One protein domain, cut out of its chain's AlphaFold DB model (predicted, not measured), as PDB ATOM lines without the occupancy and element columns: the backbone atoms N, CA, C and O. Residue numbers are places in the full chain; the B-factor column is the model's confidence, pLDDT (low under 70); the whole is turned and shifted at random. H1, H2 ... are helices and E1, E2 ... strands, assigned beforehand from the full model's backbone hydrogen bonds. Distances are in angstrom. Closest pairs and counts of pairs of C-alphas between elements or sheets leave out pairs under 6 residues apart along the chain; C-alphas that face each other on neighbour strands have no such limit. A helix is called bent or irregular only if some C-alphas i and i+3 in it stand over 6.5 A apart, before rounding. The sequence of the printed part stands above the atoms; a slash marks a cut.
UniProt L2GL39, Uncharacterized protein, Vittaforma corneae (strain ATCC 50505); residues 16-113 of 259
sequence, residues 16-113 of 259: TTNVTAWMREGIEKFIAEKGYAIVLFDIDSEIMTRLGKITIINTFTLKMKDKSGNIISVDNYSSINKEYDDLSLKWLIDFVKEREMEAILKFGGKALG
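Overview. This is residues 16 to 113 of the 259 residues of an uncharacterized protein of Vittaforma corneae (strain ATCC 50505) (UniProt L2GL39). One long, twisted antiparallel sheet has helices H1 and H2 over one face and its other face bare; two long strands, E2 and E3, run side by side through it, with short E1 and shorter-than-these E4 at its two edges. The 98 printed residues include two named helices and four named strands, along the chain E1, H1, E2, E3, E4, H2, with sheet order E1, E2, E3, E4. The class is mixed, helices and strands. The whole is compact, with a radius of gyration of the C-alphas of 14.0 A, yet elongated, spanning 47 by 25 by 18 A.

Arrangement. Inner strands E2, residues 37 to 50, and E3, residues 53 to 65, form a hairpin, with N 46 and O 57 at 2.9 A. E4, residues 71 to 78, forms a hairpin with E3, with N 72 and O 64 at 2.8 A; E2, E3 and E4 make a meander, each strand the antiparallel neighbour of the one before. Edge strand E1, residues 16 to 18, is antiparallel to E2, with N 17 and O 47 at 2.8 A; E1 and E4 are apart. H2, residues 90 to 112, and H1, residues 20 to 33, are on one face of the sheet, in two layers. H2 has a height over the sheet of 8.6 A and runs slantwise to the strands, at 39 degrees to E2 on the local plane; its closest C-alphas to E3 are Glu 100 and Ile 56, 6.5 A. H1 and H2 touch, closest at C-alphas Ile 27 and Val 96, 7.2 A, at a shallow tilt of 30 degrees, opposite ways. In H1 every O i to N i+4 pair is within hydrogen-bond range, in H2 17 of 19.

Along the chain. E2 spans 36.9 A and bends by 73 degrees at residue 40; E3 spans 37.5 A, E4 20.6 A, H1 20.0 A and E1 6.3 A, from C-alpha 16 at (74.970, 130.540, 26.151). H2 spans 31.1 A to C-alpha 112 at (81.909, 124.306, 27.080); it is irregular, C-alphas 106 and 109 being 7.2 A apart, with a kink of 47 degrees near residue 106.

Size, cuts and confidence. The farthest C-alphas, Leu 51 and Ser 68, are 48.1 A apart. The printed part has no cut; the link from E4 to H2, 11 residues, is long. Mean pLDDT of the printed part is 78.2, with residues 16, 49 to 53, 79 to 88, 105 and 108 to 113 under 70.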
ATOM      1  N   THR A  16      76.129 130.850  26.975       62.91
ATOM      2  CA  THR A  16      74.970 130.540  26.151       62.91
ATOM      3  C   THR A  16      75.396 130.583  24.692       62.91
ATOM      4  O   THR A  16      76.111 131.483  24.252       62.91
ATOM      5  N   THR A  17      74.981 129.575  23.939       77.62
ATOM      6  CA  THR A  17      75.143 129.524  22.490       77.62
ATOM      7  C   THR A  17      73.749 129.542  21.891       77.62
ATOM      8  O   THR A  17      73.017 128.555  21.996       77.62
ATOM      9  N   ASN A  18      73.378 130.657  21.264       80.69
ATOM     10  CA  ASN A  18      72.126 130.743  20.524       80.69
ATOM     11  C   ASN A  18      72.215 129.841  19.281       80.69
ATOM     12  O   ASN A  18      73.132 129.973  18.465       80.69
ATOM     13  N   VAL A  19      71.274 128.906  19.154       87.00
ATOM     14  CA  VAL A  19      71.170 127.959  18.031       87.00
ATOM     15  C   VAL A  19      69.840 128.087  17.289       87.00
ATOM     16  O   VAL A  19      69.519 127.249  16.447       87.00
ATOM     17  N   THR A  20      69.090 129.158  17.547       82.75
ATOM     18  CA  THR A  20      67.737 129.400  17.029       82.75
ATOM     19  C   THR A  20      67.666 129.300  15.512       82.75
ATOM     20  O   THR A  20      66.826 128.581  14.982       82.75
ATOM     21  N   ALA A  21      68.576 129.963  14.791       86.69
ATOM     22  CA  ALA A  21      68.577 129.936  13.327       86.69
ATOM     23  C   ALA A  21      68.805 128.520  12.768       86.69
ATOM     24  O   ALA A  21      68.149 128.113  11.812       86.69
ATOM     25  N   TRP A  22      69.703 127.750  13.394       90.62
ATOM     26  CA  TRP A  22      70.003 126.381  12.977       90.62
ATOM     27  C   TRP A  22      68.844 125.424  13.281       90.62
ATOM     28  O   TRP A  22      68.504 124.575  12.453       90.62
ATOM     29  N   MET A  23      68.223 125.579  14.453       90.25
ATOM     30  CA  MET A  23      67.056 124.797  14.851       90.25
ATOM     31  C   MET A  23      65.870 125.086  13.924       90.25
ATOM     32  O   MET A  23      65.259 124.157  13.395       90.25
ATOM     33  N   ARG A  24      65.616 126.374  13.653       93.06
ATOM     34  CA  ARG A  24      64.581 126.847  12.730       93.06
ATOM     35  C   ARG A  24      64.737 126.225  11.342       93.06
ATOM     36  O   ARG A  24      63.805 125.578  10.882       93.06
ATOM     37  N   GLU A  25      65.914 126.330  10.719       92.19
ATOM     38  CA  GLU A  25      66.148 125.779   9.371       92.19
ATOM     39  C   GLU A  25      65.903 124.258   9.315       92.19
ATOM     40  O   GLU A  25      65.326 123.741   8.358       92.19
ATOM     41  N   GLY A  26      66.338 123.527  10.349       91.31
ATOM     42  CA  GLY A  26      66.151 122.078  10.434       91.31
ATOM     43  C   GLY A  26      64.681 121.671  10.515       91.31
ATOM     44  O   GLY A  26      64.253 120.772   9.791       91.31
ATOM     45  N   ILE A  27      63.917 122.351  11.369       92.12
ATOM     46  CA  ILE A  27      62.482 122.108  11.538       92.12
ATOM     47  C   ILE A  27      61.718 122.503  10.268       92.12
ATOM     48  O   ILE A  27      60.880 121.735   9.799       92.12
ATOM     49  N   GLU A  28      62.053 123.640   9.652       94.31
ATOM     50  CA  GLU A  28      61.429 124.094   8.403       94.31
ATOM     51  C   GLU A  28      61.624 123.093   7.257       94.31
ATOM     52  O   GLU A  28      60.653 122.737   6.581       94.31
ATOM     53  N   LYS A  29      62.848 122.578   7.071       93.00
ATOM     54  CA  LYS A  29      63.134 121.538   6.067       93.00
ATOM     55  C   LYS A  29      62.321 120.273   6.301       93.00
ATOM     56  O   LYS A  29      61.681 119.785   5.374       93.00
ATOM     57  N   PHE A  30      62.308 119.766   7.529       93.06
ATOM     58  CA  PHE A  30      61.611 118.526   7.853       93.06
ATOM     59  C   PHE A  30      60.092 118.632   7.642       93.06
ATOM     60  O   PHE A  30      59.467 117.731   7.081       93.06
ATOM     61  N   ILE A  31      59.491 119.763   8.022       92.06
ATOM     62  CA  ILE A  31      58.065 120.039   7.787       92.06
ATOM     63  C   ILE A  31      57.763 120.092   6.281       92.06
ATOM     64  O   ILE A  31      56.783 119.492   5.825       92.06
ATOM     65  N   ALA A  32      58.623 120.751   5.498       89.88
ATOM     66  CA  ALA A  32      58.484 120.826   4.047       89.88
ATOM     67  C   ALA A  32      58.617 119.445   3.374       89.88
ATOM     68  O   ALA A  32      57.818 119.114   2.497       89.88
ATOM     69  N   GLU A  33      59.552 118.599   3.818       92.81
ATOM     70  CA  GLU A  33      59.724 117.215   3.336       92.81
ATOM     71  C   GLU A  33      58.491 116.341   3.608       92.81
ATOM     72  O   GLU A  33      58.122 115.487   2.798       92.81
ATOM     73  N   LYS A  34      57.798 116.586   4.725       89.00
ATOM     74  CA  LYS A  34      56.517 115.939   5.052       89.00
ATOM     75  C   LYS A  34      55.337 116.508   4.251       89.00
ATOM     76  O   LYS A  34      54.252 115.921   4.250       89.00
ATOM     77  N   GLY A  35      55.555 117.590   3.505       89.56
ATOM     78  CA  GLY A  35      54.580 118.215   2.614       89.56
ATOM     79  C   GLY A  35      53.587 119.132   3.322       89.56
ATOM     80  O   GLY A  35      52.474 119.294   2.825       89.56
ATOM     81  N   TYR A  36      53.969 119.696   4.468       91.12
ATOM     82  CA  TYR A  36      53.203 120.723   5.170       91.12
ATOM     83  C   TYR A  36      53.727 122.116   4.804       91.12
ATOM     84  O   TYR A  36      54.920 122.298   4.561       91.12
ATOM     85  N   ALA A  37      52.844 123.113   4.797       89.88
ATOM     86  CA  ALA A  37      53.218 124.512   4.584       89.88
ATOM     87  C   ALA A  37      53.194 125.280   5.907       89.88
ATOM     88  O   ALA A  37      52.179 125.289   6.601       89.88
ATOM     89  N   ILE A  38      54.291 125.946   6.258       90.19
ATOM     90  CA  ILE A  38      54.380 126.735   7.493       90.19
ATOM     91  C   ILE A  38      53.621 128.052   7.314       90.19
ATOM     92  O   ILE A  38      53.833 128.778   6.347       90.19
ATOM     93  N   VAL A  39      52.733 128.350   8.261       87.56
ATOM     94  CA  VAL A  39      51.940 129.587   8.329       87.56
ATOM     95  C   VAL A  39      52.534 130.546   9.358       87.56
ATOM     96  O   VAL A  39      52.612 131.746   9.119       87.56
ATOM     97  N   LEU A  40      52.956 130.014  10.506       86.69
ATOM     98  CA  LEU A  40      53.619 130.754  11.575       86.69
ATOM     99  C   LEU A  40      54.673 129.850  12.192       86.69
ATOM    100  O   LEU A  40      54.371 128.703  12.508       86.69
ATOM    101  N   PHE A  41      55.870 130.375  12.410       89.44
ATOM    102  CA  PHE A  41      56.871 129.685  13.202       89.44
ATOM    103  C   PHE A  41      57.659 130.695  14.023       89.44
ATOM    104  O   PHE A  41      58.480 131.452  13.494       89.44
ATOM    105  N   ASP A  42      57.369 130.721  15.316       83.12
ATOM    106  CA  ASP A  42      58.132 131.463  16.303       83.12
ATOM    107  C   ASP A  42      58.914 130.466  17.148       83.12
ATOM    108  O   ASP A  42      58.333 129.510  17.649       83.12
ATOM    109  N   ILE A  43      60.225 130.640  17.236       85.88
ATOM    110  CA  ILE A  43      61.123 129.695  17.895       85.88
ATOM    111  C   ILE A  43      62.286 130.451  18.507       85.88
ATOM    112  O   ILE A  43      62.858 131.330  17.857       85.88
ATOM    113  N   ASP A  44      62.645 130.035  19.714       84.25
ATOM    114  CA  ASP A  44      63.855 130.412  20.422       84.25
ATOM    115  C   ASP A  44      64.558 129.147  20.925       84.25
ATOM    116  O   ASP A  44      63.938 128.260  21.526       84.25
ATOM    117  N   SER A  45      65.849 129.028  20.622       81.31
ATOM    118  CA  SER A  45      66.647 127.861  20.981       81.31
ATOM    119  C   SER A  45      68.046 128.248  21.436       81.31
ATOM    120  O   SER A  45      68.842 128.818  20.681       81.31
ATOM    121  N   GLU A  46      68.396 127.823  22.644       85.12
ATOM    122  CA  GLU A  46      69.676 128.132  23.266       85.12
ATOM    123  C   GLU A  46      70.287 126.902  23.926       85.12
ATOM    124  O   GLU A  46      69.622 126.144  24.633       85.12
ATOM    125  N   ILE A  47      71.589 126.722  23.722       78.69
ATOM    126  CA  ILE A  47      72.382 125.748  24.465       78.69
ATOM    127  C   ILE A  47      73.084 126.485  25.587       78.69
ATOM    128  O   ILE A  47      73.851 127.415  25.349       78.69
ATOM    129  N   MET A  48      72.860 126.028  26.806       76.31
ATOM    130  CA  MET A  48      73.491 126.573  27.992       76.31
ATOM    131  C   MET A  48      74.349 125.529  28.680       76.31
ATOM    132  O   MET A  48      73.971 124.362  28.819       76.31
ATOM    133  N   THR A  49      75.512 125.967  29.142       56.84
ATOM    134  CA  THR A  49      76.355 125.206  30.056       56.84
ATOM    135  C   THR A  49      76.226 125.767  31.454       56.84
ATOM    136  O   THR A  49      76.402 126.961  31.707       56.84
ATOM    137  N   ARG A  50      75.905 124.882  32.394       53.19
ATOM    138  CA  ARG A  50      75.818 125.226  33.805       53.19
ATOM    139  C   ARG A  50      76.387 124.086  34.632       53.19
ATOM    140  O   ARG A  50      75.911 122.959  34.546       53.19
ATOM    141  N   LEU A  51      77.415 124.381  35.431       51.00
ATOM    142  CA  LEU A  51      78.020 123.423  36.370       51.00
ATOM    143  C   LEU A  51      78.493 122.121  35.681       51.00
ATOM    144  O   LEU A  51      78.297 121.025  36.198       51.00
ATOM    145  N   GLY A  52      79.064 122.243  34.476       50.62
ATOM    146  CA  GLY A  52      79.556 121.113  33.674       50.62
ATOM    147  C   GLY A  52      78.480 120.314  32.928       50.62
ATOM    148  O   GLY A  52      78.816 119.366  32.226       50.62
ATOM    149  N   LYS A  53      77.199 120.686  33.042       55.66
ATOM    150  CA  LYS A  53      76.096 120.077  32.284       55.66
ATOM    151  C   LYS A  53      75.704 120.980  31.117       55.66
ATOM    152  O   LYS A  53      75.485 122.175  31.314       55.66
ATOM    153  N   ILE A  54      75.612 120.403  29.920       71.19
ATOM    154  CA  ILE A  54      75.023 121.056  28.746       71.19
ATOM    155  C   ILE A  54      73.517 120.784  28.756       71.19
ATOM    156  O   ILE A  54      73.082 119.658  28.994       71.19
ATOM    157  N   THR A  55      72.707 121.803  28.507       75.81
ATOM    158  CA  THR A  55      71.257 121.675  28.334       75.81
ATOM    159  C   THR A  55      70.821 122.546  27.170       75.81
ATOM    160  O   THR A  55      71.364 123.632  26.984       75.81
ATOM    161  N   ILE A  56      69.853 122.074  26.387       81.12
ATOM    162  CA  ILE A  56      69.201 122.879  25.361       81.12
ATOM    163  C   ILE A  56      67.804 123.280  25.822       81.12
ATOM    164  O   ILE A  56      66.987 122.439  26.208       81.12
ATOM    165  N   ILE A  57      67.541 124.579  25.790       83.88
ATOM    166  CA  ILE A  57      66.201 125.127  25.929       83.88
ATOM    167  C   ILE A  57      65.713 125.416  24.523       83.88
ATOM    168  O   ILE A  57      66.347 126.167  23.791       83.88
ATOM    169  N   ASN A  58      64.619 124.777  24.140       81.81
ATOM    170  CA  ASN A  58      63.966 125.016  22.869       81.81
ATOM    171  C   ASN A  58      62.499 125.308  23.147       81.81
ATOM    172  O   ASN A  58      61.808 124.478  23.743       81.81
ATOM    173  N   THR A  59      62.049 126.486  22.735       82.75
ATOM    174  CA  THR A  59      60.656 126.896  22.852       82.75
ATOM    175  C   THR A  59      60.133 127.349  21.509       82.75
ATOM    176  O   THR A  59      60.816 128.101  20.818       82.75
ATOM    177  N   PHE A  60      58.946 126.887  21.114       82.31
ATOM    178  CA  PHE A  60      58.365 127.332  19.854       82.31
ATOM    179  C   PHE A  60      56.841 127.280  19.811       82.31
ATOM    180  O   PHE A  60      56.199 126.457  20.458       82.31
ATOM    181  N   THR A  61      56.277 128.134  18.964       82.94
ATOM    182  CA  THR A  61      54.904 128.046  18.476       82.94
ATOM    183  C   THR A  61      54.936 127.871  16.965       82.94
ATOM    184  O   THR A  61      55.537 128.667  16.240       82.94
ATOM    185  N   LEU A  62      54.276 126.828  16.477       87.38
ATOM    186  CA  LEU A  62      54.229 126.465  15.066       87.38
ATOM    187  C   LEU A  62      52.778 126.321  14.621       87.38
ATOM    188  O   LEU A  62      52.010 125.583  15.223       87.38
ATOM    189  N   LYS A  63      52.418 126.966  13.513       85.81
ATOM    190  CA  LYS A  63      51.175 126.708  12.779       85.81
ATOM    191  C   LYS A  63      51.530 126.292  11.367       85.81
ATOM    192  O   LYS A  63      52.260 127.001  10.674       85.81
ATOM    193  N   MET A  64      50.992 125.164  10.932       90.75
ATOM    194  CA  MET A  64      51.245 124.592   9.615       90.75
ATOM    195  C   MET A  64      49.951 124.115   8.967       90.75
ATOM    196  O   MET A  64      48.960 123.854   9.642       90.75
ATOM    197  N   LYS A  65      49.955 124.029   7.642       90.38
ATOM    198  CA  LYS A  65      48.828 123.602   6.823       90.38
ATOM    199  C   LYS A  65      49.134 122.241   6.204       90.38
ATOM    200  O   LYS A  65      50.197 122.078   5.605       90.38
ATOM    201  N   ASP A  66      48.228 121.279   6.365       88.81
ATOM    202  CA  ASP A  66      48.336 119.958   5.738       88.81
ATOM    203  C   ASP A  66      48.031 120.011   4.225       88.81
ATOM    204  O   ASP A  66      47.629 121.042   3.676       88.81
ATOM    205  N   LYS A  67      48.198 118.877   3.531       86.44
ATOM    206  CA  LYS A  67      47.918 118.759   2.085       86.44
ATOM    207  C   LYS A  67      46.437 118.951   1.727       86.44
ATOM    208  O   LYS A  67      46.134 119.270   0.582       86.44
ATOM    209  N   SER A  68      45.535 118.760   2.688       87.19
ATOM    210  CA  SER A  68      44.083 118.953   2.548       87.19
ATOM    211  C   SER A  68      43.664 120.404   2.809       87.19
ATOM    212  O   SER A  68      42.539 120.798   2.515       87.19
ATOM    213  N   GLY A  69      44.576 121.211   3.344       85.00
ATOM    214  CA  GLY A  69      44.385 122.604   3.677       85.00
ATOM    215  C   GLY A  69      43.965 122.893   5.121       85.00
ATOM    216  O   GLY A  69      43.676 124.053   5.424       85.00
ATOM    217  N   ASN A  70      43.965 121.900   6.008       86.69
ATOM    218  CA  ASN A  70      43.662 122.082   7.426       86.69
ATOM    219  C   ASN A  70      44.851 122.694   8.164       86.69
ATOM    220  O   ASN A  70      46.002 122.360   7.879       86.69
ATOM    221  N   ILE A  71      44.572 123.568   9.133       84.19
ATOM    222  CA  ILE A  71      45.594 124.150  10.006       84.19
ATOM    223  C   ILE A  71      45.801 123.233  11.210       84.19
ATOM    224  O   ILE A  71      44.842 122.860  11.879       84.19
ATOM    225  N   ILE A  72      47.062 122.925  11.493       85.88
ATOM    226  CA  ILE A  72      47.524 122.180  12.661       85.88
ATOM    227  C   ILE A  72      48.495 123.084  13.423       85.88
ATOM    228  O   ILE A  72      49.344 123.735  12.802       85.88
ATOM    229  N   SER A  73      48.372 123.150  14.749       82.12
ATOM    230  CA  SER A  73      49.240 123.967  15.599       82.12
ATOM    231  C   SER A  73      49.944 123.153  16.676       82.12
ATOM    232  O   SER A  73      49.405 122.193  17.215       82.12
ATOM    233  N   VAL A  74      51.167 123.572  16.982       82.44
ATOM    234  CA  VAL A  74      51.868 123.275  18.228       82.44
ATOM    235  C   VAL A  74      52.017 124.610  18.934       82.44
ATOM    236  O   VAL A  74      52.735 125.486  18.448       82.44
ATOM    237  N   ASP A  75      51.325 124.781  20.050       77.38
ATOM    238  CA  ASP A  75      51.325 126.038  20.787       77.38
ATOM    239  C   ASP A  75      52.234 125.916  22.017       77.38
ATOM    240  O   ASP A  75      52.060 125.018  22.836       77.38
ATOM    241  N   ASN A  76      53.204 126.829  22.143       72.06
ATOM    242  CA  ASN A  76      54.112 126.956  23.293       72.06
ATOM    243  C   ASN A  76      54.943 125.707  23.647       72.06
ATOM    244  O   ASN A  76      55.203 125.461  24.833       72.06
ATOM    245  N   TYR A  77      55.401 124.938  22.648       81.25
ATOM    246  CA  TYR A  77      56.345 123.838  22.872       81.25
ATOM    247  C   TYR A  77      57.497 124.294  23.756       81.25
ATOM    248  O   TYR A  77      58.011 125.401  23.597       81.25
ATOM    249  N   SER A  78      57.912 123.426  24.674       79.62
ATOM    250  CA  SER A  78      59.046 123.679  25.546       79.62
ATOM    251  C   SER A  78      59.796 122.387  25.817       79.62
ATOM    252  O   SER A  78      59.212 121.413  26.294       79.62
ATOM    253  N   SER A  79      61.106 122.389  25.570       67.50
ATOM    254  CA  SER A  79      61.964 121.216  25.761       67.50
ATOM    255  C   SER A  79      61.999 120.707  27.207       67.50
ATOM    256  O   SER A  79      62.365 119.550  27.428       67.50
ATOM    257  N   ILE A  80      61.591 121.545  28.167       64.94
ATOM    258  CA  ILE A  80      61.537 121.257  29.605       64.94
ATOM    259  C   ILE A  80      60.162 120.781  30.095       64.94
ATOM    260  O   ILE A  80      60.072 120.301  31.225       64.94
ATOM    261  N   ASN A  81      59.106 120.883  29.280       58.84
ATOM    262  CA  ASN A  81      57.776 120.405  29.653       58.84
ATOM    263  C   ASN A  81      57.557 118.964  29.151       58.84
ATOM    264  O   ASN A  81      57.899 118.640  28.014       58.84
ATOM    265  N   LYS A  82      57.009 118.088  30.005       50.25
ATOM    266  CA  LYS A  82      56.738 116.672  29.675       50.25
ATOM    267  C   LYS A  82      55.372 116.453  29.013       50.25
ATOM    268  O   LYS A  82      55.101 115.347  28.566       50.25
ATOM    269  N   GLU A  83      54.532 117.481  28.943       50.66
ATOM    270  CA  GLU A  83      53.122 117.387  28.538       50.66
ATOM    271  C   GLU A  83      52.887 117.655  27.038       50.66
ATOM    272  O   GLU A  83      52.025 118.445  26.668       50.66
ATOM    273  N   TYR A  84      53.641 116.999  26.154       56.22
ATOM    274  CA  TYR A  84      53.359 117.019  24.710       56.22
ATOM    275  C   TYR A  84      53.018 115.611  24.218       56.22
ATOM    276  O   TYR A  84      53.805 114.973  23.527       56.22
ATOM    277  N   ASP A  85      51.825 115.143  24.600       45.09
ATOM    278  CA  ASP A  85      51.268 113.821  24.260       45.09
ATOM    279  C   ASP A  85      50.200 113.884  23.146       45.09
ATOM    280  O   ASP A  85      49.353 112.997  23.021       45.09
ATOM    281  N   ASP A  86      50.225 114.913  22.288       57.47
ATOM    282  CA  ASP A  86      49.410 114.880  21.069       57.47
ATOM    283  C   ASP A  86      49.991 113.845  20.091       57.47
ATOM    284  O   ASP A  86      50.940 114.098  19.340       57.47
ATOM    285  N   LEU A  87      49.396 112.647  20.107       57.47
ATOM    286  CA  LEU A  87      49.759 111.510  19.259       57.47
ATOM    287  C   LEU A  87      49.800 111.870  17.764       57.47
ATOM    288  O   LEU A  87      50.544 111.235  17.014       57.47
ATOM    289  N   SER A  88      49.046 112.883  17.319       68.19
ATOM    290  CA  SER A  88      49.009 113.309  15.913       68.19
ATOM    291  C   SER A  88      50.279 114.049  15.465       68.19
ATOM    292  O   SER A  88      50.637 114.028  14.282       68.19
ATOM    293  N   LEU A  89      51.008 114.645  16.414       77.56
ATOM    294  CA  LEU A  89      52.213 115.444  16.181       77.56
ATOM    295  C   LEU A  89      53.478 114.820  16.772       77.56
ATOM    296  O   LEU A  89      54.561 115.399  16.662       77.56
ATOM    297  N   LYS A  90      53.378 113.601  17.311       81.50
ATOM    298  CA  LYS A  90      54.504 112.855  17.886       81.50
ATOM    299  C   LYS A  90      55.723 112.801  16.958       81.50
ATOM    300  O   LYS A  90      56.842 112.996  17.407       81.50
ATOM    301  N   TRP A  91      55.511 112.604  15.657       85.25
ATOM    302  CA  TRP A  91      56.589 112.552  14.659       85.25
ATOM    303  C   TRP A  91      57.410 113.851  14.574       85.25
ATOM    304  O   TRP A  91      58.601 113.800  14.276       85.25
ATOM    305  N   LEU A  92      56.784 115.009  14.814       88.00
ATOM    306  CA  LEU A  92      57.454 116.308  14.832       88.00
ATOM    307  C   LEU A  92      58.202 116.501  16.151       88.00
ATOM    308  O   LEU A  92      59.346 116.942  16.142       88.00
ATOM    309  N   ILE A  93      57.576 116.136  17.272       86.31
ATOM    310  CA  ILE A  93      58.197 116.233  18.597       86.31
ATOM    311  C   ILE A  93      59.421 115.314  18.699       86.31
ATOM    312  O   ILE A  93      60.470 115.758  19.158       86.31
ATOM    313  N   ASP A  94      59.326 114.078  18.202       83.69
ATOM    314  CA  ASP A  94      60.445 113.131  18.141       83.69
ATOM    315  C   ASP A  94      61.619 113.718  17.337       83.69
ATOM    316  O   ASP A  94      62.756 113.709  17.809       83.69
ATOM    317  N   PHE A  95      61.338 114.303  16.165       87.94
ATOM    318  CA  PHE A  95      62.358 114.965  15.349       87.94
ATOM    319  C   PHE A  95      63.000 116.152  16.076       87.94
ATOM    320  O   PHE A  95      64.219 116.294  16.068       87.94
ATOM    321  N   VAL A  96      62.205 116.998  16.741       88.06
ATOM    322  CA  VAL A  96      62.735 118.129  17.518       88.06
ATOM    323  C   VAL A  96      63.644 117.639  18.647       88.06
ATOM    324  O   VAL A  96      64.709 118.218  18.857       88.06
ATOM    325  N   LYS A  97      63.277 116.559  19.346       83.75
ATOM    326  CA  LYS A  97      64.107 115.958  20.400       83.75
ATOM    327  C   LYS A  97      65.417 115.384  19.868       83.75
ATOM    328  O   LYS A  97      66.461 115.575  20.490       83.75
ATOM    329  N   GLU A  98      65.393 114.740  18.707       81.31
ATOM    330  CA  GLU A  98      66.610 114.292  18.026       81.31
ATOM    331  C   GLU A  98      67.501 115.486  17.649       81.31
ATOM    332  O   GLU A  98      68.695 115.514  17.959       81.31
ATOM    333  N   ARG A  99      66.900 116.541  17.090       84.38
ATOM    334  CA  ARG A  99      67.577 117.789  16.717       84.38
ATOM    335  C   ARG A  99      68.190 118.513  17.918       84.38
ATOM    336  O   ARG A  99      69.275 119.082  17.812       84.38
ATOM    337  N   GLU A 100      67.515 118.482  19.066       82.62
ATOM    338  CA  GLU A 100      68.010 118.990  20.348       82.62
ATOM    339  C   GLU A 100      69.311 118.279  20.761       82.62
ATOM    340  O   GLU A 100      70.285 118.936  21.140       82.62
ATOM    341  N   MET A 101      69.372 116.951  20.616       74.62
ATOM    342  CA  MET A 101      70.587 116.171  20.876       74.62
ATOM    343  C   MET A 101      71.697 116.470  19.858       74.62
ATOM    344  O   MET A 101      72.848 116.667  20.250       74.62
ATOM    345  N   GLU A 102      71.369 116.572  18.567       75.69
ATOM    346  CA  GLU A 102      72.328 116.957  17.522       75.69
ATOM    347  C   GLU A 102      72.938 118.339  17.780       75.69
ATOM    348  O   GLU A 102      74.145 118.531  17.622       75.69
ATOM    349  N   ALA A 103      72.124 119.305  18.210       79.44
ATOM    350  CA  ALA A 103      72.580 120.646  18.543       79.44
ATOM    351  C   ALA A 103      73.583 120.618  19.705       79.44
ATOM    352  O   ALA A 103      74.630 121.265  19.634       79.44
ATOM    353  N   ILE A 104      73.308 119.825  20.746       76.31
ATOM    354  CA  ILE A 104      74.232 119.623  21.870       76.31
ATOM    355  C   ILE A 104      75.553 119.018  21.385       76.31
ATOM    356  O   ILE A 104      76.615 119.508  21.763       76.31
ATOM    357  N   LEU A 105      75.518 118.002  20.520       68.44
ATOM    358  CA  LEU A 105      76.734 117.386  19.978       68.44
ATOM    359  C   LEU A 105      77.535 118.351  19.091       68.44
ATOM    360  O   LEU A 105      78.763 118.363  19.141       68.44
ATOM    361  N   LYS A 106      76.848 119.179  18.298       76.75
ATOM    362  CA  LYS A 106      77.457 120.072  17.303       76.75
ATOM    363  C   LYS A 106      77.964 121.395  17.877       76.75
ATOM    364  O   LYS A 106      78.933 121.950  17.372       76.75
ATOM    365  N   PHE A 107      77.288 121.932  18.888       76.50
ATOM    366  CA  PHE A 107      77.557 123.268  19.430       76.50
ATOM    367  C   PHE A 107      77.878 123.253  20.931       76.50
ATOM    368  O   PHE A 107      78.292 124.276  21.481       76.50
ATOM    369  N   GLY A 108      77.746 122.105  21.603       59.34
ATOM    370  CA  GLY A 108      78.074 121.946  23.020       59.34
ATOM    371  C   GLY A 108      79.543 122.228  23.334       59.34
ATOM    372  O   GLY A 108      79.829 122.783  24.389       59.34
ATOM    373  N   GLY A 109      80.468 121.959  22.402       61.06
ATOM    374  CA  GLY A 109      81.887 122.325  22.535       61.06
ATOM    375  C   GLY A 109      82.125 123.840  22.612       61.06
ATOM    376  O   GLY A 109      82.926 124.307  23.425       61.06
ATOM    377  N   LYS A 110      81.351 124.632  21.853       60.84
ATOM    378  CA  LYS A 110      81.371 126.107  21.917       60.84
ATOM    379  C   LYS A 110      80.831 126.624  23.249       60.84
ATOM    380  O   LYS A 110      81.406 127.545  23.829       60.84
ATOM    381  N   ALA A 111      79.786 125.977  23.768       51.56
ATOM    382  CA  ALA A 111      79.223 126.277  25.083       51.56
ATOM    383  C   ALA A 111      80.141 125.825  26.240       51.56
ATOM    384  O   ALA A 111      80.169 126.458  27.288       51.56
ATOM    385  N   LEU A 112      80.936 124.764  26.076       49.53
ATOM    386  CA  LEU A 112      81.909 124.306  27.080       49.53
ATOM    387  C   LEU A 112      83.245 125.059  27.022       49.53
ATOM    388  O   LEU A 112      84.059 124.929  27.931       49.53
ATOM    389  N   GLY A 113      83.486 125.852  25.972       49.72
ATOM    390  CA  GLY A 113      84.768 126.525  25.770       49.72
ATOM    391  C   GLY A 113      85.934 125.583  25.473       49.72
ATOM    392  O   GLY A 113      87.077 125.984  25.655       49.72
TER     393      GLY A 113